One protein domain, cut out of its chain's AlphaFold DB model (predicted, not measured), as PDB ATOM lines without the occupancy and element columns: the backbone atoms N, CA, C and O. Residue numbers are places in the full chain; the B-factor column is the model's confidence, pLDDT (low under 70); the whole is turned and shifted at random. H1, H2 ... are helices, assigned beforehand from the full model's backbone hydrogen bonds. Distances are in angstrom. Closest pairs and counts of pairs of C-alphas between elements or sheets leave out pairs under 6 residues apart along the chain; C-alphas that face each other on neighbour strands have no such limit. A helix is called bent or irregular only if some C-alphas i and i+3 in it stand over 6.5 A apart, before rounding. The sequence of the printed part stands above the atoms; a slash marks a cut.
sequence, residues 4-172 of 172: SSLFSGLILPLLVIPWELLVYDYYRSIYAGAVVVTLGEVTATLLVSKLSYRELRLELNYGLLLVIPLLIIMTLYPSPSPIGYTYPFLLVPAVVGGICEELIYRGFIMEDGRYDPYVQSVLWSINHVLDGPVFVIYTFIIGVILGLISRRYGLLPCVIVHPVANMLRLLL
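This is residues 4 to 172 of the 172 residues of the protein "CAAX amino terminal protease family" of Metallosphaera yellowstonensis MK1 (UniProt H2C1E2). A compact up-and-down bundle of seven helices in two rows packed one over the other: H2, H4, H7 and H3 side by side in one row, with H1a, H5 and H6 over them in the other. H4 is in the middle, and H3 at its end of the row also reaches H6; H1 is bent but runs nearly straight, its arm H1b carrying on beside H2. The printed part has 169 residues with seven named helices, H1 to H7 in order, and no named strand; the class is all helix. The radius of gyration of the C-alphas is 15.1 A, and the spans are 42 by 33 by 26 A.

H1, residues 4 to 27, is one helix by its hydrogen bonds but bent, C-alphas 15 and 18 being 6.9 A apart; its arms H1a, residues 4 to 15, and H1b, residues 18 to 27, stand at a shallow tilt of 9 degrees. H1a touches H2, residues 30 to 51, opposite ways at a shallow tilt of 20 degrees, with closest C-alphas Leu 12 and Ala 44, 5.2 A apart. H1b and H2 form a helical hairpin. H3, residues 62 to 76, is apart from H2. H4, residues 88 to 108, is the hub; it touches H2 the same way at a shallow tilt of 21 degrees, with closest C-alphas Thr 38 and Pro 93, 5.1 A apart. H5, residues 116 to 127, touches H1a, with closest C-alphas Pro 13 and Asn 127, 4.8 A apart. H6, residues 133 to 153, touches H5 at a tilt of 38 degrees, only just steep, with closest C-alphas Ser 121 and Gly 143, 4.4 A apart. H7, residues 156 to 171, touches H4, with closest C-alphas Gly 98 and Pro 163, 4.3 A apart, and touches H3, with closest C-alphas Leu 64 and Pro 157, 5.2 A apart. Every O i to N i+4 pair is within hydrogen-bond range in H1b and H6; the counts are 6 of 8 in H1a, 17 of 18 in H2, 7 of 11 in H3, 15 of 17 in H4, 7 of 8 in H5 and 11 of 12 in H7.

H1a begins at C-alpha 4, (133.586, 182.128, 167.978), and is irregular, with C-alphas 9 and 12 6.7 A apart. H2 is 31.2 A long, H4 30.0 A and H6 29.8 A. H3, 23.8 A, is only just irregular, with C-alphas 65 and 68 6.9 A apart. H7, 23.1 A, ends at C-alpha 171, (162.227, 158.717, 173.736).

The farthest C-alphas, those of Tyr 26 and Tyr 62, are 46.7 A apart. The link from H3 to H4, 11 residues, is long. The printed part has no cut, and no printed residue has a pLDDT under 70.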
ATOM      1  N   SER A   4     133.794 183.560 168.219       91.12
ATOM      2  CA  SER A   4     133.586 182.128 167.978       91.12
ATOM      3  C   SER A   4     134.900 181.345 167.959       91.12
ATOM      4  O   SER A   4     134.984 180.274 168.543       91.12
ATOM      5  N   SER A   5     135.940 181.894 167.329       93.19
ATOM      6  CA  SER A   5     137.259 181.263 167.221       93.19
ATOM      7  C   SER A   5     137.993 181.275 168.565       93.19
ATOM      8  O   SER A   5     138.604 180.278 168.939       93.19
ATOM      9  N   LEU A   6     137.855 182.364 169.334       93.81
ATOM     10  CA  LEU A   6     138.346 182.435 170.715       93.81
ATOM     11  C   LEU A   6     137.678 181.379 171.600       93.81
ATOM     12  O   LEU A   6     138.367 180.650 172.305       93.81
ATOM     13  N   PHE A   7     136.348 181.275 171.536       94.69
ATOM     14  CA  PHE A   7     135.595 180.271 172.285       94.69
ATOM     15  C   PHE A   7     136.024 178.852 171.901       94.69
ATOM     16  O   PHE A   7     136.318 178.050 172.782       94.69
ATOM     17  N   SER A   8     136.149 178.563 170.603       95.38
ATOM     18  CA  SER A   8     136.641 177.272 170.111       95.38
ATOM     19  C   SER A   8     138.035 176.926 170.640       95.38
ATOM     20  O   SER A   8     138.273 175.781 171.012       95.38
ATOM     21  N   GLY A   9     138.940 177.904 170.741       94.50
ATOM     22  CA  GLY A   9     140.268 177.691 171.320       94.50
ATOM     23  C   GLY A   9     140.265 177.421 172.828       94.50
ATOM     24  O   GLY A   9     141.244 176.898 173.342       94.50
ATOM     25  N   LEU A  10     139.174 177.727 173.538       96.94
ATOM     26  CA  LEU A  10     139.014 177.406 174.960       96.94
ATOM     27  C   LEU A  10     138.354 176.041 175.200       96.94
ATOM     28  O   LEU A  10     138.385 175.554 176.327       96.94
ATOM     29  N   ILE A  11     137.772 175.402 174.178       97.31
ATOM     30  CA  ILE A  11     137.074 174.116 174.341       97.31
ATOM     31  C   ILE A  11     138.022 173.037 174.869       97.31
ATOM     32  O   ILE A  11     137.656 172.320 175.796       97.31
ATOM     33  N   LEU A  12     139.232 172.935 174.311       96.75
ATOM     34  CA  LEU A  12     140.206 171.930 174.734       96.75
ATOM     35  C   LEU A  12     140.599 172.071 176.215       96.75
ATOM     36  O   LEU A  12     140.353 171.121 176.958       96.75
ATOM     37  N   PRO A  13     141.123 173.220 176.689       95.69
ATOM     38  CA  PRO A  13     141.517 173.352 178.090       95.69
ATOM     39  C   PRO A  13     140.331 173.205 179.052       95.69
ATOM     40  O   PRO A  13     140.482 172.620 180.120       95.69
ATOM     41  N   LEU A  14     139.133 173.677 178.678       95.81
ATOM     42  CA  LEU A  14     137.929 173.503 179.501       95.81
ATOM     43  C   LEU A  14     137.488 172.039 179.609       95.81
ATOM     44  O   LEU A  14     136.908 171.656 180.625       95.81
ATOM     45  N   LEU A  15     137.740 171.234 178.575       94.56
ATOM     46  CA  LEU A  15     137.467 169.805 178.608       94.56
ATOM     47  C   LEU A  15     138.564 169.046 179.348       94.56
ATOM     48  O   LEU A  15     138.222 168.226 180.178       94.56
ATOM     49  N   VAL A  16     139.847 169.286 179.083       94.44
ATOM     50  CA  VAL A  16     140.934 168.418 179.575       94.44
ATOM     51  C   VAL A  16     141.336 168.735 181.016       94.44
ATOM     52  O   VAL A  16     141.347 167.828 181.850       94.44
ATOM     53  N   ILE A  17     141.600 170.006 181.343       93.81
ATOM     54  CA  ILE A  17     142.240 170.409 182.611       93.81
ATOM     55  C   ILE A  17     141.489 169.897 183.854       93.81
ATOM     56  O   ILE A  17     142.140 169.348 184.745       93.81
ATOM     57  N   PRO A  18     140.148 170.020 183.968       93.06
ATOM     58  CA  PRO A  18     139.447 169.557 185.166       93.06
ATOM     59  C   PRO A  18     139.571 168.045 185.393       93.06
ATOM     60  O   PRO A  18     139.709 167.597 186.531       93.06
ATOM     61  N   TRP A  19     139.526 167.253 184.317       92.31
ATOM     62  CA  TRP A  19     139.631 165.797 184.406       92.31
ATOM     63  C   TRP A  19     141.069 165.345 184.622       92.31
ATOM     64  O   TRP A  19     141.299 164.387 185.354       92.31
ATOM     65  N   GLU A  20     142.031 166.037 184.022       89.56
ATOM     66  CA  GLU A  20     143.448 165.767 184.227       89.56
ATOM     67  C   GLU A  20     143.853 166.005 185.691       89.56
ATOM     68  O   GLU A  20     144.439 165.116 186.313       89.56
ATOM     69  N   LEU A  21     143.421 167.128 186.284       90.06
ATOM     70  CA  LEU A  21     143.576 167.401 187.719       90.06
ATOM     71  C   LEU A  21     142.967 166.288 188.577       90.06
ATOM     72  O   LEU A  21     143.635 165.739 189.452       90.06
ATOM     73  N   LEU A  22     141.720 165.896 188.290       89.81
ATOM     74  CA  LEU A  22     141.049 164.819 189.020       89.81
ATOM     75  C   LEU A  22     141.841 163.504 188.958       89.81
ATOM     76  O   LEU A  22     141.944 162.788 189.957       89.81
ATOM     77  N   VAL A  23     142.393 163.167 187.791       89.81
ATOM     78  CA  VAL A  23     143.124 161.914 187.599       89.81
ATOM     79  C   VAL A  23     144.467 161.909 188.315       89.81
ATOM     80  O   VAL A  23     144.792 160.917 188.979       89.81
ATOM     81  N   TYR A  24     145.234 162.992 188.220       85.19
ATOM     82  CA  TYR A  24     146.529 163.068 188.887       85.19
ATOM     83  C   TYR A  24     146.395 163.153 190.408       85.19
ATOM     84  O   TYR A  24     147.138 162.458 191.106       85.19
ATOM     85  N   ASP A  25     145.405 163.886 190.921       85.94
ATOM     86  CA  ASP A  25     145.206 164.037 192.364       85.94
ATOM     87  C   ASP A  25     144.632 162.767 193.008       85.94
ATOM     88  O   ASP A  25     145.121 162.316 194.051       85.94
ATOM     89  N   TYR A  26     143.609 162.164 192.391       83.38
ATOM     90  CA  TYR A  26     142.868 161.057 193.002       83.38
ATOM     91  C   TYR A  26     143.433 159.680 192.641       83.38
ATOM     92  O   TYR A  26     143.641 158.841 193.517       83.38
ATOM     93  N   TYR A  27     143.698 159.432 191.356       79.44
ATOM     94  CA  TYR A  27     144.099 158.108 190.867       79.44
ATOM     95  C   TYR A  27     145.616 157.937 190.763       79.44
ATOM     96  O   TYR A  27     146.083 156.802 190.662       79.44
ATOM     97  N   ARG A  28     146.382 159.042 190.772       84.44
ATOM     98  CA  ARG A  28     147.855 159.065 190.657       84.44
ATOM     99  C   ARG A  28     148.379 158.190 189.510       84.44
ATOM    100  O   ARG A  28     149.419 157.546 189.627       84.44
ATOM    101  N   SER A  29     147.625 158.131 188.412       87.88
ATOM    102  CA  SER A  29     147.884 157.227 187.292       87.88
ATOM    103  C   SER A  29     148.175 158.013 186.024       87.88
ATOM    104  O   SER A  29     147.294 158.659 185.458       87.88
ATOM    105  N   ILE A  30     149.413 157.894 185.545       87.62
ATOM    106  CA  ILE A  30     149.862 158.538 184.307       87.62
ATOM    107  C   ILE A  30     149.106 158.013 183.077       87.62
ATOM    108  O   ILE A  30     148.792 158.772 182.166       87.62
ATOM    109  N   TYR A  31     148.734 156.729 183.071       90.75
ATOM    110  CA  TYR A  31     147.965 156.136 181.976       90.75
ATOM    111  C   TYR A  31     146.508 156.585 181.972       90.75
ATOM    112  O   TYR A  31     145.937 156.788 180.903       90.75
ATOM    113  N   ALA A  32     145.902 156.764 183.146       90.81
ATOM    114  CA  ALA A  32     144.568 157.343 183.211       90.81
ATOM    115  C   ALA A  32     144.588 158.795 182.700       90.81
ATOM    116  O   ALA A  32     143.690 159.179 181.954       90.81
ATOM    117  N   GLY A  33     145.638 159.563 183.030       90.88
ATOM    118  CA  GLY A  33     145.823 160.925 182.519       90.88
ATOM    119  C   GLY A  33     145.938 160.931 180.996       90.88
ATOM    120  O   GLY A  33     145.174 161.610 180.319       90.88
ATOM    121  N   ALA A  34     146.784 160.058 180.444       91.81
ATOM    122  CA  ALA A  34     146.943 159.871 179.002       91.81
ATOM    123  C   ALA A  34     145.623 159.559 178.273       91.81
ATOM    124  O   ALA A  34     145.376 160.095 177.191       91.81
ATOM    125  N   VAL A  35     144.764 158.712 178.854       93.44
ATOM    126  CA  VAL A  35     143.441 158.402 178.290       93.44
ATOM    127  C   VAL A  35     142.536 159.632 178.310       93.44
ATOM    128  O   VAL A  35     141.904 159.929 177.298       93.44
ATOM    129  N   VAL A  36     142.487 160.356 179.431       93.19
ATOM    130  CA  VAL A  36     141.686 161.584 179.562       93.19
ATOM    131  C   VAL A  36     142.112 162.633 178.541       93.19
ATOM    132  O   VAL A  36     141.251 163.154 177.832       93.19
ATOM    133  N   VAL A  37     143.415 162.892 178.425       93.12
ATOM    134  CA  VAL A  37     143.976 163.860 177.474       93.12
ATOM    135  C   VAL A  37     143.616 163.460 176.043       93.12
ATOM    136  O   VAL A  37     142.951 164.225 175.351       93.12
ATOM    137  N   THR A  38     143.910 162.216 175.645       96.31
ATOM    138  CA  THR A  38     143.625 161.721 174.284       96.31
ATOM    139  C   THR A  38     142.136 161.849 173.931       96.31
ATOM    140  O   THR A  38     141.775 162.312 172.848       96.31
ATOM    141  N   LEU A  39     141.238 161.436 174.835       96.75
ATOM    142  CA  LEU A  39     139.791 161.522 174.601       96.75
ATOM    143  C   LEU A  39     139.307 162.973 174.555       96.75
ATOM    144  O   LEU A  39     138.466 163.309 173.714       96.75
ATOM    145  N   GLY A  40     139.829 163.827 175.435       96.50
ATOM    146  CA  GLY A  40     139.514 165.249 175.471       96.50
ATOM    147  C   GLY A  40     139.952 165.961 174.194       96.50
ATOM    148  O   GLY A  40     139.156 166.691 173.613       96.50
ATOM    149  N   GLU A  41     141.151 165.676 173.692       96.69
ATOM    150  CA  GLU A  41     141.703 166.227 172.449       96.69
ATOM    151  C   GLU A  41     140.892 165.841 171.215       96.69
ATOM    152  O   GLU A  41     140.503 166.706 170.421       96.69
ATOM    153  N   VAL A  42     140.566 164.553 171.074       98.19
ATOM    154  CA  VAL A  42     139.725 164.069 169.972       98.19
ATOM    155  C   VAL A  42     138.337 164.706 170.051       98.19
ATOM    156  O   VAL A  42     137.833 165.226 169.054       98.19
ATOM    157  N   THR A  43     137.726 164.727 171.238       97.94
ATOM    158  CA  THR A  43     136.388 165.306 171.437       97.94
ATOM    159  C   THR A  43     136.382 166.805 171.146       97.94
ATOM    160  O   THR A  43     135.518 167.282 170.408       97.94
ATOM    161  N   ALA A  44     137.363 167.549 171.661       97.56
ATOM    162  CA  ALA A  44     137.514 168.978 171.413       97.56
ATOM    163  C   ALA A  44     137.689 169.260 169.919       97.56
ATOM    164  O   ALA A  44     137.003 170.123 169.380       97.56
ATOM    165  N   THR A  45     138.526 168.485 169.226       97.75
ATOM    166  CA  THR A  45     138.748 168.635 167.780       97.75
ATOM    167  C   THR A  45     137.462 168.400 166.989       97.75
ATOM    168  O   THR A  45     137.143 169.171 166.083       97.75
ATOM    169  N   LEU A  46     136.679 167.377 167.347       97.00
ATOM    170  CA  LEU A  46     135.384 167.091 166.720       97.00
ATOM    171  C   LEU A  46     134.335 168.180 166.989       97.00
ATOM    172  O   LEU A  46     133.499 168.447 166.127       97.00
ATOM    173  N   LEU A  47     134.346 168.801 168.168       96.94
ATOM    174  CA  LEU A  47     133.446 169.911 168.484       96.94
ATOM    175  C   LEU A  47     133.862 171.184 167.743       96.94
ATOM    176  O   LEU A  47     133.034 171.813 167.088       96.94
ATOM    177  N   VAL A  48     135.148 171.530 167.791       96.62
ATOM    178  CA  VAL A  48     135.705 172.710 167.121       96.62
ATOM    179  C   VAL A  48     135.523 172.619 165.606       96.62
ATOM    180  O   VAL A  48     135.160 173.620 164.991       96.62
ATOM    181  N   SER A  49     135.696 171.439 165.000       95.06
ATOM    182  CA  SER A  49     135.500 171.261 163.554       95.06
ATOM    183  C   SER A  49     134.063 171.545 163.112       95.06
ATOM    184  O   SER A  49     133.859 172.116 162.048       95.06
ATOM    185  N   LYS A  50     133.068 171.227 163.950       93.44
ATOM    186  CA  LYS A  50     131.650 171.541 163.694       93.44
ATOM    187  C   LYS A  50     131.309 173.016 163.892       93.44
ATOM    188  O   LYS A  50     130.323 173.488 163.335       93.44
ATOM    189  N   LEU A  51     132.080 173.726 164.714       91.44
ATOM    190  CA  LEU A  51     131.904 175.157 164.978       91.44
ATOM    191  C   LEU A  51     132.703 176.038 164.007       91.44
ATOM    192  O   LEU A  51     132.435 177.238 163.903       91.44
ATOM    193  N   SER A  52     133.698 175.469 163.324       87.31
ATOM    194  CA  SER A  52     134.526 176.183 162.360       87.31
ATOM    195  C   SER A  52     133.921 176.142 160.960       87.31
ATOM    196  O   SER A  52     133.318 175.162 160.537       87.31
ATOM    197  N   TYR A  53     134.135 177.226 160.219       77.56
ATOM    198  CA  TYR A  53     133.766 177.352 158.807       77.56
ATOM    199  C   TYR A  53     134.992 177.270 157.887       77.56
ATOM    200  O   TYR A  53     134.883 177.563 156.699       77.56
ATOM    201  N   ARG A  54     136.183 176.970 158.433       81.94
ATOM    202  CA  ARG A  54     137.424 176.905 157.653       81.94
ATOM    203  C   ARG A  54     137.688 175.486 157.175       81.94
ATOM    204  O   ARG A  54     137.620 174.533 157.947       81.94
ATOM    205  N   GLU A  55     138.079 175.379 155.915       83.75
ATOM    206  CA  GLU A  55     138.664 174.161 155.371       83.75
ATOM    207  C   GLU A  55     140.133 174.048 155.788       83.75
ATOM    208  O   GLU A  55     140.888 175.025 155.786       83.75
ATOM    209  N   LEU A  56     140.545 172.836 156.150       89.88
ATOM    210  CA  LEU A  56     141.920 172.547 156.530       89.88
ATOM    211  C   LEU A  56     142.783 172.360 155.281       89.88
ATOM    212  O   LEU A  56     142.509 171.502 154.446       89.88
ATOM    213  N   ARG A  57     143.873 173.123 155.180       83.88
ATOM    214  CA  ARG A  57     144.832 173.014 154.070       83.88
ATOM    215  C   ARG A  57     146.001 172.109 154.447       83.88
ATOM    216  O   ARG A  57     146.978 172.558 155.054       83.88
ATOM    217  N   LEU A  58     145.891 170.834 154.080       89.12
ATOM    218  CA  LEU A  58     146.905 169.792 154.272       89.12
ATOM    219  C   LEU A  58     147.548 169.421 152.929       89.12
ATOM    220  O   LEU A  58     147.345 168.337 152.393       89.12
ATOM    221  N   GLU A  59     148.310 170.353 152.363       91.88
ATOM    222  CA  GLU A  59     148.952 170.206 151.052       91.88
ATOM    223  C   GLU A  59     150.472 170.081 151.205       91.88
ATOM    224  O   GLU A  59     151.061 170.702 152.093       91.88
ATOM    225  N   LEU A  60     151.127 169.326 150.317       92.44
ATOM    226  CA  LEU A  60     152.590 169.324 150.213       92.44
ATOM    227  C   LEU A  60     153.078 170.711 149.779       92.44
ATOM    228  O   LEU A  60     152.592 171.269 148.799       92.44
ATOM    229  N   ASN A  61     154.040 171.273 150.510       93.88
ATOM    230  CA  ASN A  61     154.495 172.644 150.298       93.88
ATOM    231  C   ASN A  61     155.933 172.871 150.801       93.88
ATOM    232  O   ASN A  61     156.508 172.041 151.506       93.88
ATOM    233  N   TYR A  62     156.505 174.033 150.472       93.31
ATOM    234  CA  TYR A  62     157.878 174.404 150.843       93.31
ATOM    235  C   TYR A  62     158.131 174.519 152.355       93.31
ATOM    236  O   TYR A  62     159.278 174.420 152.785       93.31
ATOM    237  N   GLY A  63     157.091 174.691 153.173       93.94
ATOM    238  CA  GLY A  63     157.197 174.700 154.632       93.94
ATOM    239  C   GLY A  63     157.698 173.375 155.210       93.94
ATOM    240  O   GLY A  63     158.234 173.372 156.313       93.94
ATOM    241  N   LEU A  64     157.624 172.268 154.459       95.69
ATOM    242  CA  LEU A  64     158.215 170.983 154.857       95.69
ATOM    243  C   LEU A  64     159.734 171.061 155.077       95.69
ATOM    244  O   LEU A  64     160.273 170.313 155.888       95.69
ATOM    245  N   LEU A  65     160.423 172.009 154.430       95.69
ATOM    246  CA  LEU A  65     161.851 172.261 154.659       95.69
ATOM    247  C   LEU A  65     162.140 172.762 156.085       95.69
ATOM    248  O   LEU A  65     163.264 172.636 156.564       95.69
ATOM    249  N   LEU A  66     161.133 173.305 156.780       95.69
ATOM    250  CA  LEU A  66     161.256 173.788 158.154       95.69
ATOM    251  C   LEU A  66     161.089 172.673 159.196       95.69
ATOM    252  O   LEU A  66     161.395 172.901 160.362       95.69
ATOM    253  N   VAL A  67     160.649 171.469 158.809       94.88
ATOM    254  CA  VAL A  67     160.396 170.373 159.760       94.88
ATOM    255  C   VAL A  67     161.665 170.009 160.529       94.88
ATOM    256  O   VAL A  67     161.643 170.003 161.752       94.88
ATOM    257  N   ILE A  68     162.788 169.775 159.843       94.69
ATOM    258  CA  ILE A  68     164.052 169.379 160.491       94.69
ATOM    259  C   ILE A  68     164.546 170.419 161.513       94.69
ATOM    260  O   ILE A  68     164.757 170.043 162.667       94.69
ATOM    261  N   PRO A  69     164.729 171.712 161.165       95.06
ATOM    262  CA  PRO A  69     165.202 172.688 162.145       95.06
ATOM    263  C   PRO A  69     164.225 172.866 163.312       95.06
ATOM    264  O   PRO A  69     164.663 173.036 164.449       95.06
ATOM    265  N   LEU A  70     162.914 172.774 163.073       95.38
ATOM    266  CA  LEU A  70     161.929 172.855 164.150       95.38
ATOM    267  C   LEU A  70     161.941 171.619 165.049       95.38
ATOM    268  O   LEU A  70     161.825 171.785 166.255       95.38
ATOM    269  N   LEU A  71     162.140 170.410 164.511       95.88
ATOM    270  CA  LEU A  71     162.310 169.205 165.328       95.88
ATOM    271  C   LEU A  71     163.490 169.360 166.285       95.88
ATOM    272  O   LEU A  71     163.363 169.040 167.464       95.88
ATOM    273  N   ILE A  72     164.612 169.903 165.807       93.06
ATOM    274  CA  ILE A  72     165.786 170.168 166.649       93.06
ATOM    275  C   ILE A  72     165.417 171.145 167.773       93.06
ATOM    276  O   ILE A  72     165.641 170.849 168.944       93.06
ATOM    277  N   ILE A  73     164.797 172.280 167.440       92.38
ATOM    278  CA  ILE A  73     164.412 173.301 168.427       92.38
ATOM    279  C   ILE A  73     163.406 172.742 169.444       92.38
ATOM    280  O   ILE A  73     163.579 172.921 170.648       92.38
ATOM    281  N   MET A  74     162.368 172.055 168.967       94.38
ATOM    282  CA  MET A  74     161.282 171.553 169.803       94.38
ATOM    283  C   MET A  74     161.709 170.366 170.670       94.38
ATOM    284  O   MET A  74     161.133 170.183 171.736       94.38
ATOM    285  N   THR A  75     162.718 169.591 170.270       91.81
ATOM    286  CA  THR A  75     163.195 168.440 171.059       91.81
ATOM    287  C   THR A  75     164.187 168.850 172.148       91.81
ATOM    288  O   THR A  75     164.182 168.271 173.230       91.81
ATOM    289  N   LEU A  76     165.032 169.855 171.892       85.88
ATOM    290  CA  LEU A  76     166.137 170.209 172.792       85.88
ATOM    291  C   LEU A  76     165.727 171.062 173.999       85.88
ATOM    292  O   LEU A  76     166.423 171.044 175.015       85.88
ATOM    293  N   TYR A  77     164.643 171.833 173.896       82.12
ATOM    294  CA  TYR A  77     164.206 172.726 174.970       82.12
ATOM    295  C   TYR A  77     162.685 172.687 175.162       82.12
ATOM    296  O   TYR A  77     161.975 172.657 174.162       82.12
ATOM    297  N   PRO A  78     162.160 172.689 176.406       80.38
ATOM    298  CA  PRO A  78     162.897 172.411 177.645       80.38
ATOM    299  C   PRO A  78     163.494 170.998 177.614       80.38
ATOM    300  O   PRO A  78     163.127 170.222 176.733       80.38
ATOM    301  N   SER A  79     164.420 170.680 178.526       80.19
ATOM    302  CA  SER A  79     165.110 169.383 178.537       80.19
ATOM    303  C   SER A  79     164.120 168.221 178.384       80.19
ATOM    304  O   SER A  79     163.056 168.249 179.015       80.19
ATOM    305  N   PRO A  80     164.423 167.236 177.523       78.38
ATOM    306  CA  PRO A  80     163.503 166.143 177.272       78.38
ATOM    307  C   PRO A  80     163.336 165.281 178.527       78.38
ATOM    308  O   PRO A  80     164.127 165.344 179.472       78.38
ATOM    309  N   SER A  81     162.248 164.519 178.562       79.62
ATOM    310  CA  SER A  81     161.884 163.662 179.690       79.62
ATOM    311  C   SER A  81     161.701 162.247 179.155       79.62
ATOM    312  O   SER A  81     160.567 161.861 178.856       79.62
ATOM    313  N   PRO A  82     162.799 161.482 178.992       85.38
ATOM    314  CA  PRO A  82     162.772 160.173 178.350       85.38
ATOM    315  C   PRO A  82     162.093 159.136 179.246       85.38
ATOM    316  O   PRO A  82     162.732 158.374 179.969       85.38
ATOM    317  N   ILE A  83     160.765 159.121 179.214       89.19
ATOM    318  CA  ILE A  83     159.921 158.191 179.971       89.19
ATOM    319  C   ILE A  83     159.176 157.217 179.056       89.19
ATOM    320  O   ILE A  83     158.549 156.279 179.540       89.19
ATOM    321  N   GLY A  84     159.253 157.402 177.737       82.56
ATOM    322  CA  GLY A  84     158.519 156.628 176.737       82.56
ATOM    323  C   GLY A  84     158.898 155.148 176.714       82.56
ATOM    324  O   GLY A  84     158.037 154.310 176.478       82.56
ATOM    325  N   TYR A  85     160.145 154.792 177.042       86.06
ATOM    326  CA  TYR A  85     160.542 153.384 177.181       86.06
ATOM    327  C   TYR A  85     159.949 152.717 178.430       86.06
ATOM    328  O   TYR A  85     159.702 151.513 178.426       86.06
ATOM    329  N   THR A  86     159.699 153.487 179.490       90.62
ATOM    330  CA  THR A  86     159.041 153.005 180.714       90.62
ATOM    331  C   THR A  86     157.518 152.986 180.558       90.62
ATOM    332  O   THR A  86     156.857 152.078 181.058       90.62
ATOM    333  N   TYR A  87     156.967 153.961 179.833       90.38
ATOM    334  CA  TYR A  87     155.534 154.159 179.637       90.38
ATOM    335  C   TYR A  87     155.192 154.301 178.143       90.38
ATOM    336  O   TYR A  87     154.837 155.388 177.680       90.38
ATOM    337  N   PRO A  88     155.259 153.212 177.356       88.81
ATOM    338  CA  PRO A  88     155.123 153.272 175.896       88.81
ATOM    339  C   PRO A  88     153.748 153.751 175.422       88.81
ATOM    340  O   PRO A  88     153.634 154.336 174.347       88.81
ATOM    341  N   PHE A  89     152.698 153.573 176.231       89.12
ATOM    342  CA  PHE A  89     151.366 154.079 175.892       89.12
ATOM    343  C   PHE A  89     151.273 155.612 175.887       89.12
ATOM    344  O   PHE A  89     150.328 156.136 175.307       89.12
ATOM    345  N   LEU A  90     152.254 156.338 176.442       92.31
ATOM    346  CA  LEU A  90     152.316 157.805 176.348       92.31
ATOM    347  C   LEU A  90     152.653 158.302 174.936       92.31
ATOM    348  O   LEU A  90     152.427 159.468 174.627       92.31
ATOM    349  N   LEU A  91     153.119 157.424 174.045       93.94
ATOM    350  CA  LEU A  91     153.280 157.770 172.633       93.94
ATOM    351  C   LEU A  91     151.932 158.055 171.952       93.94
ATOM    352  O   LEU A  91     151.890 158.812 170.987       93.94
ATOM    353  N   VAL A  92     150.830 157.485 172.457       94.31
ATOM    354  CA  VAL A  92     149.486 157.718 171.909       94.31
ATOM    355  C   VAL A  92     149.046 159.174 172.092       94.31
ATOM    356  O   VAL A  92     148.834 159.821 171.067       94.31
ATOM    357  N   PRO A  93     148.955 159.737 173.317       94.38
ATOM    358  CA  PRO A  93     148.636 161.155 173.482       94.38
ATOM    359  C   PRO A  93     149.697 162.060 172.843       94.38
ATOM    360  O   PRO A  93     149.344 163.090 172.287       94.38
ATOM    361  N   ALA A  94     150.978 161.670 172.807       94.81
ATOM    362  CA  ALA A  94     152.007 162.474 172.138       94.81
ATOM    363  C   ALA A  94     151.719 162.698 170.643       94.81
ATOM    364  O   ALA A  94     151.919 163.802 170.131       94.81
ATOM    365  N   VAL A  95     151.240 161.659 169.949       97.38
ATOM    366  CA  VAL A  95     150.876 161.736 168.529       97.38
ATOM    367  C   VAL A  95     149.491 162.339 168.344       97.38
ATOM    368  O   VAL A  95     149.329 163.278 167.568       97.38
ATOM    369  N   VAL A  96     148.486 161.790 169.030       97.69
ATOM    370  CA  VAL A  96     147.090 162.208 168.864       97.69
ATOM    371  C   VAL A  96     146.921 163.660 169.287       97.69
ATOM    372  O   VAL A  96     146.333 164.430 168.529       97.69
ATOM    373  N   GLY A  97     147.506 164.048 170.417       96.00
ATOM    374  CA  GLY A  97     147.473 165.415 170.914       96.00
ATOM    375  C   GLY A  97     148.200 166.385 170.023       96.00
ATOM    376  O   GLY A  97     147.598 167.359 169.578       96.00
ATOM    377  N   GLY A  98     149.427 166.050 169.610       97.06
ATOM    378  CA  GLY A  98     150.170 166.871 168.656       97.06
ATOM    379  C   GLY A  98     149.378 167.139 167.369       97.06
ATOM    380  O   GLY A  98     149.374 168.255 166.863       97.06
ATOM    381  N   ILE A  99     148.642 166.153 166.849       98.25
ATOM    382  CA  ILE A  99     147.776 166.355 165.676       98.25
ATOM    383  C   ILE A  99     146.550 167.210 166.033       98.25
ATOM    384  O   ILE A  99     146.267 168.189 165.342       98.25
ATOM    385  N   CYS A 100     145.812 166.852 167.086       98.31
ATOM    386  CA  CYS A 100     144.568 167.517 167.486       98.31
ATOM    387  C   CYS A 100     144.780 168.999 167.811       98.31
ATOM    388  O   CYS A 100     144.023 169.854 167.347       98.31
ATOM    389  N   GLU A 101     145.837 169.323 168.549       97.94
ATOM    390  CA  GLU A 101     146.185 170.694 168.898       97.94
ATOM    391  C   GLU A 101     146.517 171.526 167.652       97.94
ATOM    392  O   GLU A 101     146.025 172.648 167.507       97.94
ATOM    393  N   GLU A 102     147.269 170.985 166.690       98.06
ATOM    394  CA  GLU A 102     147.521 171.700 165.435       98.06
ATOM    395  C   GLU A 102     146.233 171.917 164.631       98.06
ATOM    396  O   GLU A 102     146.002 173.017 164.113       98.06
ATOM    397  N   LEU A 103     145.342 170.922 164.580       97.81
ATOM    398  CA  LEU A 103     144.044 171.064 163.917       97.81
ATOM    399  C   LEU A 103     143.191 172.159 164.566       97.81
ATOM    400  O   LEU A 103     142.648 172.999 163.849       97.81
ATOM    401  N   ILE A 104     143.097 172.198 165.896       97.38
ATOM    402  CA  ILE A 104     142.332 173.220 166.625       97.38
ATOM    403  C   ILE A 104     142.968 174.597 166.429       97.38
ATOM    404  O   ILE A 104     142.342 175.496 165.861       97.38
ATOM    405  N   TYR A 105     144.213 174.765 166.879       97.56
ATOM    406  CA  TYR A 105     144.812 176.083 167.068       97.56
ATOM    407  C   TYR A 105     145.316 176.709 165.760       97.56
ATOM    408  O   TYR A 105     145.241 177.928 165.591       97.56
ATOM    409  N   ARG A 106     145.805 175.898 164.808       96.12
ATOM    410  CA  ARG A 106     146.378 176.383 163.534       96.12
ATOM    411  C   ARG A 106     145.454 176.144 162.351       96.12
ATOM    412  O   ARG A 106     145.513 176.908 161.391       96.12
ATOM    413  N   GLY A 107     144.623 175.109 162.416       95.38
ATOM    414  CA  GLY A 107     143.629 174.802 161.397       95.38
ATOM    415  C   GLY A 107     142.345 175.610 161.568       95.38
ATOM    416  O   GLY A 107     142.032 176.481 160.759       95.38
ATOM    417  N   PHE A 108     141.590 175.313 162.624       95.44
ATOM    418  CA  PHE A 108     140.199 175.740 162.744       95.44
ATOM    419  C   PHE A 108     140.001 177.156 163.282       95.44
ATOM    420  O   PHE A 108     139.077 177.831 162.820       95.44
ATOM    421  N   ILE A 109     140.804 177.598 164.257       94.50
ATOM    422  CA  ILE A 109     140.598 178.901 164.925       94.50
ATOM    423  C   ILE A 109     141.536 180.001 164.427       94.50
ATOM    424  O   ILE A 109     141.241 181.184 164.611       94.50
ATOM    425  N   MET A 110     142.669 179.632 163.817       92.94
ATOM    426  CA  MET A 110     143.569 180.598 163.193       92.94
ATOM    427  C   MET A 110     142.785 181.340 162.117       92.94
ATOM    428  O   MET A 110     142.097 180.708 161.324       92.94
ATOM    429  N   GLU A 111     142.894 182.663 162.077       90.31
ATOM    430  CA  GLU A 111     142.290 183.542 161.071       90.31
ATOM    431  C   GLU A 111     143.405 184.353 160.367       90.31
ATOM    432  O   GLU A 111     144.605 184.122 160.572       90.31
ATOM    433  N   ASP A 112     143.027 185.287 159.491       87.69
ATOM    434  CA  ASP A 112     143.972 186.064 158.671       87.69
ATOM    435  C   ASP A 112     144.373 187.407 159.319       87.69
ATOM    436  O   ASP A 112     145.086 188.222 158.734       87.69
ATOM    437  N   GLY A 113     143.945 187.653 160.558       90.25
ATOM    438  CA  GLY A 113     144.252 188.854 161.320       90.25
ATOM    439  C   GLY A 113     145.704 188.896 161.794       90.25
ATOM    440  O   GLY A 113     146.283 187.902 162.236       90.25
ATOM    441  N   ARG A 114     146.315 190.085 161.769       89.69
ATOM    442  CA  ARG A 114     147.732 190.295 162.129       89.69
ATOM    443  C   ARG A 114     148.133 189.643 163.458       89.69
ATOM    444  O   ARG A 114     149.216 189.069 163.536       89.69
ATOM    445  N   TYR A 115     147.265 189.712 164.466       93.56
ATOM    446  CA  TYR A 115     147.550 189.248 165.825       93.56
ATOM    447  C   TYR A 115     147.139 187.799 166.112       93.56
ATOM    448  O   TYR A 115     147.465 187.282 167.178       93.56
ATOM    449  N   ASP A 116     146.473 187.118 165.180       93.81
ATOM    450  CA  ASP A 116     145.933 185.782 165.441       93.81
ATOM    451  C   ASP A 116     146.991 184.727 165.813       93.81
ATOM    452  O   ASP A 116     146.691 183.943 166.710       93.81
ATOM    453  N   PRO A 117     148.237 184.731 165.276       97.00
ATOM    454  CA  PRO A 117     149.261 183.778 165.692       97.00
ATOM    455  C   PRO A 117     149.646 183.949 167.159       97.00
ATOM    456  O   PRO A 117     149.977 182.967 167.809       97.00
ATOM    457  N   TYR A 118     149.565 185.161 167.707       97.25
ATOM    458  CA  TYR A 118     149.842 185.414 169.121       97.25
ATOM    459  C   TYR A 118     148.673 184.965 169.988       97.25
ATOM    460  O   TYR A 118     148.867 184.271 170.977       97.25
ATOM    461  N   VAL A 119     147.451 185.315 169.586       96.75
ATOM    462  CA  VAL A 119     146.244 184.990 170.349       96.75
ATOM    463  C   VAL A 119     146.031 183.477 170.431       96.75
ATOM    464  O   VAL A 119     145.792 182.968 171.519       96.75
ATOM    465  N   GLN A 120     146.194 182.733 169.333       96.50
ATOM    466  CA  GLN A 120     146.090 181.268 169.380       96.50
ATOM    467  C   GLN A 120     147.215 180.632 170.201       96.50
ATOM    468  O   GLN A 120     146.975 179.625 170.849       96.50
ATOM    469  N   SER A 121     148.406 181.243 170.237       97.81
ATOM    470  CA  SER A 121     149.503 180.759 171.086       97.81
ATOM    471  C   SER A 121     149.165 180.909 172.555       97.81
ATOM    472  O   SER A 121     149.433 180.002 173.325       97.81
ATOM    473  N   VAL A 122     148.540 182.026 172.945       98.00
ATOM    474  CA  VAL A 122     148.039 182.202 174.315       98.00
ATOM    475  C   VAL A 122     147.007 181.124 174.641       98.00
ATOM    476  O   VAL A 122     147.114 180.491 175.684       98.00
ATOM    477  N   LEU A 123     146.037 180.893 173.750       97.31
ATOM    478  CA  LEU A 123     145.001 179.876 173.956       97.31
ATOM    479  C   LEU A 123     145.597 178.466 174.069       97.31
ATOM    480  O   LEU A 123     145.216 177.721 174.963       97.31
ATOM    481  N   TRP A 124     146.573 178.134 173.223       97.75
ATOM    482  CA  TRP A 124     147.264 176.851 173.271       97.75
ATOM    483  C   TRP A 124     148.086 176.684 174.551       97.75
ATOM    484  O   TRP A 124     147.971 175.668 175.226       97.75
ATOM    485  N   SER A 125     148.834 177.707 174.966       97.25
ATOM    486  CA  SER A 125     149.612 177.677 176.210       97.25
ATOM    487  C   SER A 125     148.765 177.529 177.472       97.25
ATOM    488  O   SER A 125     149.268 177.019 178.470       97.25
ATOM    489  N   ILE A 126     147.489 177.935 177.448       95.88
ATOM    490  CA  ILE A 126     146.560 177.675 178.559       95.88
ATOM    491  C   ILE A 126     146.331 176.168 178.745       95.88
ATOM    492  O   ILE A 126     146.158 175.730 179.878       95.88
ATOM    493  N   ASN A 127     146.387 175.365 177.678       94.19
ATOM    494  CA  ASN A 127     146.270 173.907 177.785       94.19
ATOM    495  C   ASN A 127     147.402 173.288 178.622       94.19
ATOM    496  O   ASN A 127     147.225 172.244 179.232       94.19
ATOM    497  N   HIS A 128     148.535 173.983 178.713       94.00
ATOM    498  CA  HIS A 128     149.759 173.510 179.352       94.00
ATOM    499  C   HIS A 128     150.018 174.119 180.734       94.00
ATOM    500  O   HIS A 128     151.132 174.064 181.252       94.00
ATOM    501  N   VAL A 129     149.012 174.734 181.364       94.00
ATOM    502  CA  VAL A 129     149.189 175.377 182.682       94.00
ATOM    503  C   VAL A 129     149.613 174.396 183.774       94.00
ATOM    504  O   VAL A 129     150.300 174.801 184.713       94.00
ATOM    505  N   LEU A 130     149.240 173.119 183.642       90.88
ATOM    506  CA  LEU A 130     149.601 172.057 184.584       90.88
ATOM    507  C   LEU A 130     151.041 171.553 184.392       90.88
ATOM    508  O   LEU A 130     151.626 171.032 185.338       90.88
ATOM    509  N   ASP A 131     151.646 171.797 183.226       88.56
ATOM    510  CA  ASP A 131     153.032 171.411 182.907       88.56
ATOM    511  C   ASP A 131     154.072 172.374 183.516       88.56
ATOM    512  O   ASP A 131     155.285 172.149 183.460       88.56
ATOM    513  N   GLY A 132     153.603 173.472 184.113       91.19
ATOM    514  CA  GLY A 132     154.419 174.453 184.812       91.19
ATOM    515  C   GLY A 132     154.856 175.650 183.954       91.19
ATOM    516  O   GLY A 132     154.819 175.633 182.722       91.19
ATOM    517  N   PRO A 133     155.314 176.737 184.601       93.19
ATOM    518  CA  PRO A 133     155.471 178.045 183.960       93.19
ATOM    519  C   PRO A 133     156.517 178.069 182.839       93.19
ATOM    520  O   PRO A 133     156.344 178.778 181.851       93.19
ATOM    521  N   VAL A 134     157.595 177.286 182.961       93.12
ATOM    522  CA  VAL A 134     158.630 177.192 181.917       93.12
ATOM    523  C   VAL A 134     158.059 176.559 180.648       93.12
ATOM    524  O   VAL A 134     158.315 177.055 179.551       93.12
ATOM    525  N   PHE A 135     157.249 175.506 180.792       92.31
ATOM    526  CA  PHE A 135     156.625 174.826 179.661       92.31
ATOM    527  C   PHE A 135     155.537 175.695 179.011       92.31
ATOM    528  O   PHE A 135     155.460 175.768 177.788       92.31
ATOM    529  N   VAL A 136     154.783 176.468 179.800       95.69
ATOM    530  CA  VAL A 136     153.829 177.478 179.296       95.69
ATOM    531  C   VAL A 136     154.525 178.559 178.456       95.69
ATOM    532  O   VAL A 136     154.066 178.897 177.366       95.69
ATOM    533  N   ILE A 137     155.659 179.098 178.916       95.81
ATOM    534  CA  ILE A 137     156.422 180.100 178.144       95.81
ATOM    535  C   ILE A 137     156.967 179.480 176.853       95.81
ATOM    536  O   ILE A 137     156.900 180.091 175.784       95.81
ATOM    537  N   TYR A 138     157.494 178.260 176.941       94.94
ATOM    538  CA  TYR A 138     157.983 177.517 175.788       94.94
ATOM    539  C   TYR A 138     156.880 177.272 174.745       94.94
ATOM    540  O   TYR A 138     157.063 177.619 173.575       94.94
ATOM    541  N   THR A 139     155.728 176.743 175.163       96.00
ATOM    542  CA  THR A 139     154.577 176.486 174.281       96.00
ATOM    543  C   THR A 139     154.065 177.776 173.658       96.00
ATOM    544  O   THR A 139     153.681 177.763 172.495       96.00
ATOM    545  N   PHE A 140     154.152 178.916 174.349       97.88
ATOM    546  CA  PHE A 140     153.778 180.205 173.764       97.88
ATOM    547  C   PHE A 140     154.719 180.588 172.614       97.88
ATOM    548  O   PHE A 140     154.264 180.953 171.528       97.88
ATOM    549  N   ILE A 141     156.035 180.475 172.821       97.50
ATOM    550  CA  ILE A 141     157.047 180.821 171.810       97.50
ATOM    551  C   ILE A 141     156.932 179.901 170.589       97.50
ATOM    552  O   ILE A 141     156.840 180.383 169.457       97.50
ATOM    553  N   ILE A 142     156.890 178.582 170.808       97.50
ATOM    554  CA  ILE A 142     156.659 177.599 169.739       97.50
ATOM    555  C   ILE A 142     155.297 177.830 169.088       97.50
ATOM    556  O   ILE A 142     155.165 177.739 167.868       97.50
ATOM    557  N   GLY A 143     154.316 178.227 169.892       97.81
ATOM    558  CA  GLY A 143     152.986 178.652 169.500       97.81
ATOM    559  C   GLY A 143     153.026 179.620 168.341       97.81
ATOM    560  O   GLY A 143     152.464 179.362 167.270       97.81
ATOM    561  N   VAL A 144     153.754 180.715 168.562       98.19
ATOM    562  CA  VAL A 144     153.870 181.821 167.618       98.19
ATOM    563  C   VAL A 144     154.592 181.355 166.363       98.19
ATOM    564  O   VAL A 144     154.128 181.638 165.259       98.19
ATOM    565  N   ILE A 145     155.686 180.604 166.512       97.56
ATOM    566  CA  ILE A 145     156.479 180.091 165.385       97.56
ATOM    567  C   ILE A 145     155.620 179.195 164.485       97.56
ATOM    568  O   ILE A 145     155.509 179.458 163.285       97.56
ATOM    569  N   LEU A 146     154.957 178.186 165.056       97.44
ATOM    570  CA  LEU A 146     154.081 177.281 164.309       97.44
ATOM    571  C   LEU A 146     152.894 178.029 163.697       97.44
ATOM    572  O   LEU A 146     152.537 177.762 162.554       97.44
ATOM    573  N   GLY A 147     152.324 179.012 164.398       97.06
ATOM    574  CA  GLY A 147     151.238 179.837 163.870       97.06
ATOM    575  C   GLY A 147     151.645 180.704 162.672       97.06
ATOM    576  O   GLY A 147     150.866 180.888 161.735       97.06
ATOM    577  N   LEU A 148     152.873 181.227 162.662       96.75
ATOM    578  CA  LEU A 148     153.418 181.960 161.514       96.75
ATOM    579  C   LEU A 148     153.686 181.028 160.327       96.75
ATOM    580  O   LEU A 148     153.399 181.392 159.182       96.75
ATOM    581  N   ILE A 149     154.195 179.825 160.595       95.50
ATOM    582  CA  ILE A 149     154.424 178.803 159.569       95.50
ATOM    583  C   ILE A 149     153.099 178.360 158.962       95.50
ATOM    584  O   ILE A 149     152.968 178.393 157.740       95.50
ATOM    585  N   SER A 150     152.108 178.010 159.786       95.50
ATOM    586  CA  SER A 150     150.820 177.513 159.305       95.50
ATOM    587  C   SER A 150     150.101 178.546 158.445       95.50
ATOM    588  O   SER A 150     149.570 178.217 157.385       95.50
ATOM    589  N   ARG A 151     150.175 179.825 158.827       93.50
ATOM    590  CA  ARG A 151     149.658 180.939 158.029       93.50
ATOM    591  C   ARG A 151     150.322 181.044 156.660       93.50
ATOM    592  O   ARG A 151     149.649 181.342 155.678       93.50
ATOM    593  N   ARG A 152     151.646 180.885 156.594       93.75
ATOM    594  CA  ARG A 152     152.403 181.100 155.352       93.75
ATOM    595  C   ARG A 152     152.382 179.883 154.431       93.75
ATOM    596  O   ARG A 152     152.347 180.056 153.216       93.75
ATOM    597  N   TYR A 153     152.444 178.691 155.005       94.06
ATOM    598  CA  TYR A 153     152.735 177.451 154.295       94.06
ATOM    599  C   TYR A 153     151.607 176.419 154.384       94.06
ATOM    600  O   TYR A 153     151.627 175.446 153.643       94.06
ATOM    601  N   GLY A 154     150.600 176.629 155.229       93.19
ATOM    602  CA  GLY A 154     149.555 175.644 155.495       93.19
ATOM    603  C   GLY A 154     149.898 174.735 156.673       93.19
ATOM    604  O   GLY A 154     150.966 174.821 157.275       93.19
ATOM    605  N   LEU A 155     148.957 173.863 157.022       96.00
ATOM    606  CA  LEU A 155     148.951 173.156 158.302       96.00
ATOM    607  C   LEU A 155     149.895 171.944 158.344       96.00
ATOM    608  O   LEU A 155     150.389 171.575 159.408       96.00
ATOM    609  N   LEU A 156     150.159 171.334 157.187       96.62
ATOM    610  CA  LEU A 156     150.903 170.078 157.079       96.62
ATOM    611  C   LEU A 156     152.267 170.060 157.805       96.62
ATOM    612  O   LEU A 156     152.495 169.113 158.556       96.62
ATOM    613  N   PRO A 157     153.172 171.052 157.652       96.69
ATOM    614  CA  PRO A 157     154.445 171.036 158.379       96.69
ATOM    615  C   PRO A 157     154.261 171.023 159.902       96.69
ATOM    616  O   PRO A 157     155.020 170.348 160.592       96.69
ATOM    617  N   CYS A 158     153.243 171.717 160.420       97.38
ATOM    618  CA  CYS A 158     152.942 171.774 161.848       97.38
ATOM    619  C   CYS A 158     152.432 170.418 162.368       97.38
ATOM    620  O   CYS A 158     152.944 169.904 163.359       97.38
ATOM    621  N   VAL A 159     151.506 169.792 161.631       97.62
ATOM    622  CA  VAL A 159     150.956 168.457 161.943       97.62
ATOM    623  C   VAL A 159     152.013 167.353 161.878       97.62
ATOM    624  O   VAL A 159     151.838 166.313 162.496       97.62
ATOM    625  N   ILE A 160     153.119 167.555 161.160       97.50
ATOM    626  CA  ILE A 160     154.245 166.613 161.164       97.50
ATOM    627  C   ILE A 160     155.188 166.911 162.328       97.50
ATOM    628  O   ILE A 160     155.511 166.016 163.106       97.50
ATOM    629  N   VAL A 161     155.658 168.157 162.444       97.88
ATOM    630  CA  VAL A 161     156.723 168.499 163.394       97.88
ATOM    631  C   VAL A 161     156.289 168.295 164.840       97.88
ATOM    632  O   VAL A 161     157.066 167.780 165.635       97.88
ATOM    633  N   HIS A 162     155.056 168.661 165.180       97.69
ATOM    634  CA  HIS A 162     154.598 168.663 166.558       97.69
ATOM    635  C   HIS A 162     154.493 167.245 167.154       97.69
ATOM    636  O   HIS A 162     155.210 166.973 168.120       97.69
ATOM    637  N   PRO A 163     153.722 166.294 166.586       97.56
ATOM    638  CA  PRO A 163     153.658 164.944 167.144       97.56
ATOM    639  C   PRO A 163     155.015 164.230 167.109       97.56
ATOM    640  O   PRO A 163     155.355 163.518 168.052       97.56
ATOM    641  N   VAL A 164     155.831 164.452 166.070       97.56
ATOM    642  CA  VAL A 164     157.172 163.851 165.991       97.56
ATOM    643  C   VAL A 164     158.088 164.415 167.078       97.56
ATOM    644  O   VAL A 164     158.787 163.643 167.729       97.56
ATOM    645  N   ALA A 165     158.065 165.726 167.335       96.56
ATOM    646  CA  ALA A 165     158.827 166.321 168.430       96.56
ATOM    647  C   ALA A 165     158.377 165.771 169.790       96.56
ATOM    648  O   ALA A 165     159.226 165.397 170.595       96.56
ATOM    649  N   ASN A 166     157.068 165.643 170.034       95.25
ATOM    650  CA  ASN A 166     156.552 165.076 171.285       95.25
ATOM    651  C   ASN A 166     157.017 163.627 171.480       95.25
ATOM    652  O   ASN A 166     157.498 163.275 172.558       95.25
ATOM    653  N   MET A 167     156.958 162.801 170.430       95.62
ATOM    654  CA  MET A 167     157.497 161.439 170.471       95.62
ATOM    655  C   MET A 167     158.999 161.423 170.770       95.62
ATOM    656  O   MET A 167     159.440 160.669 171.631       95.62
ATOM    657  N   LEU A 168     159.789 162.251 170.079       95.06
ATOM    658  CA  LEU A 168     161.237 162.311 170.282       95.06
ATOM    659  C   LEU A 168     161.586 162.750 171.707       95.06
ATOM    660  O   LEU A 168     162.447 162.132 172.317       95.06
ATOM    661  N   ARG A 169     160.880 163.733 172.274       92.81
ATOM    662  CA  ARG A 169     161.072 164.181 173.667       92.81
ATOM    663  C   ARG A 169     160.747 163.113 174.711       92.81
ATOM    664  O   ARG A 169     161.265 163.188 175.822       92.81
ATOM    665  N   LEU A 170     159.855 162.173 174.387       92.88
ATOM    666  CA  LEU A 170     159.538 161.035 175.252       92.88
ATOM    667  C   LEU A 170     160.564 159.903 175.130       92.88
ATOM    668  O   LEU A 170     160.649 159.079 176.038       92.88
ATOM    669  N   LEU A 171     161.304 159.820 174.023       92.31
ATOM    670  CA  LEU A 171     162.227 158.717 173.736       92.31
ATOM    671  C   LEU A 171     163.705 159.074 173.954       92.31
ATOM    672  O   LEU A 171     164.478 158.186 174.303       92.31
ATOM    673  N   LEU A 172     164.103 160.328 173.732       89.69
ATOM    674  CA  LEU A 172     165.484 160.829 173.837       89.69
ATOM    675  C   LEU A 172     165.725 161.536 175.170       89.69
ATOM    676  O   LEU A 172     166.837 161.377 175.716       89.69
TER     677      LEU A 172